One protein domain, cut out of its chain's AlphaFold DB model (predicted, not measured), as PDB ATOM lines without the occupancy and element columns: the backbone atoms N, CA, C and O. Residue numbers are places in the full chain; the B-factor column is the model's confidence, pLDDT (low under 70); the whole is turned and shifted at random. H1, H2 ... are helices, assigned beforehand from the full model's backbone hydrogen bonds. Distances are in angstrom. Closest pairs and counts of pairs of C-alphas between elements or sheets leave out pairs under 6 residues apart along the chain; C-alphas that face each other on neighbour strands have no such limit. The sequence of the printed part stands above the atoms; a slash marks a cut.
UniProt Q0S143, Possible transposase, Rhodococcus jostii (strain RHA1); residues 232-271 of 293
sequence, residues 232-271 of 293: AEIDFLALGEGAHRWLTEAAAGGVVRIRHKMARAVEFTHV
ATOM      1  N   ALA A 232      26.597  44.455 -27.036       87.44
ATOM      2  CA  ALA A 232      25.630  44.402 -28.134       87.44
ATOM      3  C   ALA A 232      25.819  43.196 -29.081       87.44
ATOM      4  O   ALA A 232      24.851  42.698 -29.653       87.44
ATOM      5  N   GLU A 233      27.053  42.720 -29.280       91.56
ATOM      6  CA  GLU A 233      27.321  41.507 -30.065       91.56
ATOM      7  C   GLU A 233      26.988  40.239 -29.276       91.56
ATOM      8  O   GLU A 233      26.496  39.282 -29.870       91.56
ATOM      9  N   ILE A 234      27.244  40.233 -27.961       91.06
ATOM     10  CA  ILE A 234      26.861  39.134 -27.066       91.06
ATOM     11  C   ILE A 234      25.340  38.979 -27.088       91.06
ATOM     12  O   ILE A 234      24.851  37.895 -27.394       91.06
ATOM     13  N   ASP A 235      24.606  40.069 -26.861       89.69
ATOM     14  CA  ASP A 235      23.141  40.076 -26.810       89.69
ATOM     15  C   ASP A 235      22.524  39.652 -28.148       89.69
ATOM     16  O   ASP A 235      21.584  38.860 -28.194       89.69
ATOM     17  N   PHE A 236      23.087  40.125 -29.266       91.88
ATOM     18  CA  PHE A 236      22.612  39.749 -30.593       91.88
ATOM     19  C   PHE A 236      22.874  38.273 -30.922       91.88
ATOM     20  O   PHE A 236      21.999  37.599 -31.459       91.88
ATOM     21  N   LEU A 237      24.062  37.747 -30.611       91.75
ATOM     22  CA  LEU A 237      24.372  36.336 -30.863       91.75
ATOM     23  C   LEU A 237      23.622  35.398 -29.902       91.75
ATOM     24  O   LEU A 237      23.269  34.284 -30.293       91.75
ATOM     25  N   ALA A 238      23.275  35.867 -28.699       91.50
ATOM     26  CA  ALA A 238      22.432  35.142 -27.748       91.50
ATOM     27  C   ALA A 238      21.001  34.881 -28.262       91.50
ATOM     28  O   ALA A 238      20.327  33.990 -27.749       91.50
ATOM     29  N   LEU A 239      20.551  35.577 -29.318       88.94
ATOM     30  CA  LEU A 239      19.284  35.284 -30.008       88.94
ATOM     31  C   LEU A 239      19.266  33.892 -30.679       88.94
ATOM     32  O   LEU A 239      18.203  33.415 -31.079       88.94
ATOM     33  N   GLY A 240      20.424  33.234 -30.802       87.62
ATOM     34  CA  GLY A 240      20.562  31.851 -31.255       87.62
ATOM     35  C   GLY A 240      21.087  31.711 -32.685       87.62
ATOM     36  O   GLY A 240      21.537  32.664 -33.320       87.62
ATOM     37  N   GLU A 241      21.026  30.492 -33.222       83.31
ATOM     38  CA  GLU A 241      21.684  30.115 -34.485       83.31
ATOM     39  C   GLU A 241      21.269  30.991 -35.686       83.31
ATOM     40  O   GLU A 241      22.086  31.297 -36.558       83.31
ATOM     41  N   GLY A 242      20.016  31.461 -35.709       84.88
ATOM     42  CA  GLY A 242      19.521  32.368 -36.745       84.88
ATOM     43  C   GLY A 242      20.270  33.706 -36.790       84.88
ATOM     44  O   GLY A 242      20.537  34.214 -37.877       84.88
ATOM     45  N   ALA A 243      20.672  34.248 -35.637       89.50
ATOM     46  CA  ALA A 243      21.448  35.486 -35.558       89.50
ATOM     47  C   ALA A 243      22.904  35.279 -35.989       89.50
ATOM     48  O   ALA A 243      23.453  36.102 -36.724       89.50
ATOM     49  N   HIS A 244      23.501  34.143 -35.613       88.50
ATOM     50  CA  HIS A 244      24.827  33.745 -36.092       88.50
ATOM     51  C   HIS A 244      24.863  33.657 -37.623       88.50
ATOM     52  O   HIS A 244      25.730  34.256 -38.258       88.50
ATOM     53  N   ARG A 245      23.891  32.954 -38.218       86.25
ATOM     54  CA  ARG A 245      23.796  32.772 -39.671       86.25
ATOM     55  C   ARG A 245      23.544  34.089 -40.397       86.25
ATOM     56  O   ARG A 245      24.258  34.411 -41.344       86.25
ATOM     57  N   TRP A 246      22.590  34.881 -39.903       90.50
ATOM     58  CA  TRP A 246      22.280  36.187 -40.475       90.50
ATOM     59  C   TRP A 246      23.496  37.114 -40.480       90.50
ATOM     60  O   TRP A 246      23.721  37.794 -41.472       90.50
ATOM     61  N   LEU A 247      24.304  37.137 -39.414       91.00
ATOM     62  CA  LEU A 247      25.481  38.005 -39.354       91.00
ATOM     63  C   LEU A 247      26.538  37.608 -40.388       91.00
ATOM     64  O   LEU A 247      27.078  38.481 -41.069       91.00
ATOM     65  N   THR A 248      26.807  36.309 -40.534       88.12
ATOM     66  CA  THR A 248      27.745  35.794 -41.540       88.12
ATOM     67  C   THR A 248      27.266  36.117 -42.961       88.12
ATOM     68  O   THR A 248      28.046  36.622 -43.768       88.12
ATOM     69  N   GLU A 249      25.982  35.907 -43.259       86.06
ATOM     70  CA  GLU A 249      25.390  36.204 -44.570       86.06
ATOM     71  C   GLU A 249      25.317  37.712 -44.857       86.06
ATOM     72  O   GLU A 249      25.651  38.157 -45.954       86.06
ATOM     73  N   ALA A 250      24.927  38.525 -43.871       86.75
ATOM     74  CA  ALA A 250      24.813  39.976 -44.009       86.75
ATOM     75  C   ALA A 250      26.178  40.645 -44.218       86.75
ATOM     76  O   ALA A 250      26.280  41.593 -44.999       86.75
ATOM     77  N   ALA A 251      27.221  40.149 -43.545       86.00
ATOM     78  CA  ALA A 251      28.591  40.606 -43.747       86.00
ATOM     79  C   ALA A 251      29.097  40.250 -45.153       86.00
ATOM     80  O   ALA A 251      29.627  41.119 -45.844       86.00
ATOM     81  N   ALA A 252      28.876  39.011 -45.602       83.62
ATOM     82  CA  ALA A 252      29.261  38.571 -46.944       83.62
ATOM     83  C   ALA A 252      28.492  39.313 -48.054       83.62
ATOM     84  O   ALA A 252      29.055  39.629 -49.097       83.62
ATOM     85  N   GLY A 253      27.216  39.633 -47.817       84.06
ATOM     86  CA  GLY A 253      26.346  40.344 -48.755       84.06
ATOM     87  C   GLY A 253      26.483  41.871 -48.748       84.06
ATOM     88  O   GLY A 253      25.695  42.539 -49.414       84.06
ATOM     89  N   GLY A 254      27.420  42.443 -47.982       84.44
ATOM     90  CA  GLY A 254      27.652  43.893 -47.949       84.44
ATOM     91  C   GLY A 254      26.475  44.701 -47.391       84.44
ATOM     92  O   GLY A 254      26.234  45.835 -47.810       84.44
ATOM     93  N   VAL A 255      25.705  44.134 -46.457       89.06
ATOM     94  CA  VAL A 255      24.542  44.813 -45.881       89.06
ATOM     95  C   VAL A 255      24.981  46.100 -45.177       89.06
ATOM     96  O   VAL A 255      25.821  46.094 -44.285       89.06
ATOM     97  N   VAL A 256      24.369  47.230 -45.528       89.50
ATOM     98  CA  VAL A 256      24.656  48.512 -44.868       89.50
ATOM     99  C   VAL A 256      23.952  48.580 -43.503       89.50
ATOM    100  O   VAL A 256      22.844  48.060 -43.325       89.50
ATOM    101  N   ARG A 257      24.576  49.264 -42.534       89.31
ATOM    102  CA  ARG A 257      24.054  49.510 -41.170       89.31
ATOM    103  C   ARG A 257      23.787  48.239 -40.341       89.31
ATOM    104  O   ARG A 257      22.822  48.200 -39.578       89.31
ATOM    105  N   ILE A 258      24.648  47.221 -40.438       90.62
ATOM    106  CA  ILE A 258      24.522  45.945 -39.692       90.62
ATOM    107  C   ILE A 258      24.316  46.171 -38.188       90.62
ATOM    108  O   ILE A 258      23.367  45.634 -37.628       90.62
ATOM    109  N   ARG A 259      25.114  47.044 -37.555       89.62
ATOM    110  CA  ARG A 259      25.001  47.344 -36.113       89.62
ATOM    111  C   ARG A 259      23.613  47.850 -35.703       89.62
ATOM    112  O   ARG A 259      23.088  47.433 -34.680       89.62
ATOM    113  N   HIS A 260      22.993  48.705 -36.518       90.25
ATOM    114  CA  HIS A 260      21.640  49.207 -36.253       90.25
ATOM    115  C   HIS A 260      20.585  48.097 -36.379       90.25
ATOM    116  O   HIS A 260      19.637  48.045 -35.601       90.25
ATOM    117  N   LYS A 261      20.753  47.188 -37.346       89.31
ATOM    118  CA  LYS A 261      19.853  46.039 -37.529       89.31
ATOM    119  C   LYS A 261      19.995  45.013 -36.402       89.31
ATOM    120  O   LYS A 261      18.983  44.470 -35.976       89.31
ATOM    121  N   MET A 262      21.213  44.804 -35.895       93.06
ATOM    122  CA  MET A 262      21.462  43.984 -34.705       93.06
ATOM    123  C   MET A 262      20.747  44.557 -33.482       93.06
ATOM    124  O   MET A 262      19.986  43.842 -32.843       93.06
ATOM    125  N   ALA A 263      20.924  45.857 -33.213       88.56
ATOM    126  CA  ALA A 263      20.267  46.533 -32.093       88.56
ATOM    127  C   ALA A 263      18.738  46.405 -32.171       88.56
ATOM    128  O   ALA A 263      18.108  45.974 -31.214       88.56
ATOM    129  N   ARG A 264      18.150  46.651 -33.352       88.50
ATOM    130  CA  ARG A 264      16.710  46.450 -33.570       88.50
ATOM    131  C   ARG A 264      16.264  45.012 -33.326       88.50
ATOM    132  O   ARG A 264      15.214  44.804 -32.736       88.50
ATOM    133  N   ALA A 265      17.018  44.019 -33.794       87.56
ATOM    134  CA  ALA A 265      16.661  42.615 -33.602       87.56
ATOM    135  C   ALA A 265      16.628  42.228 -32.115       87.56
ATOM    136  O   ALA A 265      15.724  41.504 -31.709       87.56
ATOM    137  N   VAL A 266      17.563  42.755 -31.318       89.38
ATOM    138  CA  VAL A 266      17.575  42.590 -29.857       89.38
ATOM    139  C   VAL A 266      16.409  43.349 -29.208       89.38
ATOM    140  O   VAL A 266      15.694  42.793 -28.388       89.38
ATOM    141  N   GLU A 267      16.123  44.588 -29.615       86.44
ATOM    142  CA  GLU A 267      14.959  45.340 -29.108       86.44
ATOM    143  C   GLU A 267      13.632  44.603 -29.362       86.44
ATOM    144  O   GLU A 267      12.772  44.550 -28.483       86.44
ATOM    145  N   PHE A 268      13.476  43.983 -30.537       80.06
ATOM    146  CA  PHE A 268      12.274  43.227 -30.901       80.06
ATOM    147  C   PHE A 268      12.047  41.979 -30.040       80.06
ATOM    148  O   PHE A 268      10.895  41.573 -29.880       80.06
ATOM    149  N   THR A 269      13.095  41.371 -29.476       74.62
ATOM    150  CA  THR A 269      12.935  40.222 -28.570       74.62
ATOM    151  C   THR A 269      12.585  40.633 -27.143       74.62
ATOM    152  O   THR A 269      12.029  39.822 -26.404       74.62
ATOM    153  N   HIS A 270      12.826  41.893 -26.773       65.75
ATOM    154  CA  HIS A 270      12.482  42.449 -25.463       65.75
ATOM    155  C   HIS A 270      11.075  43.061 -25.379       65.75
ATOM    156  O   HIS A 270      10.672  43.479 -24.296       65.75
ATOM    157  N   VAL A 271      10.295  43.086 -26.468       57.69
ATOM    158  CA  VAL A 271       8.893  43.539 -26.434       57.69
ATOM    159  C   VAL A 271       8.005  42.435 -25.835       57.69
ATOM    160  O   VAL A 271       7.790  41.404 -26.482       57.69
TER     161      VAL A 271
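This is residues 232 to 271 of the 293 residues of the protein "Possible transposase" of Rhodococcus jostii (strain RHA1) (UniProt Q0S143). Two helices, H2 and H3, run side by side as the arms of a U with a gap between them, and the short helix H1 crosses near the open end, packing mainly on H3. The printed part has 40 residues with three named helices, H1, H2, H3 in chain order, and no named strand: all helix. It is compact, radius of gyration of the C-alphas 9.6 A, spanning 28 by 19 by 14 A.

Look first at H2, residues 241 to 252, and H3, residues 258 to 269: they run opposite ways at a shallow tilt of 19 degrees. They are close but not clearly touching; their closest C-alphas, Ala 250 and Ile 258, are 7.4 A apart. H1, residues 232 to 237, touches H3 at residues 262 to 266 alone, closest C-alphas Phe 236 and Val 266 at 5.8 A, at a steep tilt of 69 degrees, only just short of perpendicular. H1 and H2 only just touch, only at the corner, with 3 pairs of C-alphas within 8 A; the closest are Leu 237 and Ala 243, 5.6 A. In H1, H2 and H3 every O i to N i+4 pair is within hydrogen-bond range.

Find C-alpha 241 at (21.684, 30.115, -34.485); H2 runs 16.9 A from there. H3 runs 17.1 A to C-alpha 269 at (12.935, 40.222, -28.570). H1 measures 8.6 A.

The C-alphas farthest apart, Ala 252 and Val 271, are 29.3 A apart. The printed part has no cut, and both links are tight. Confidence is low at residues 270 to 271.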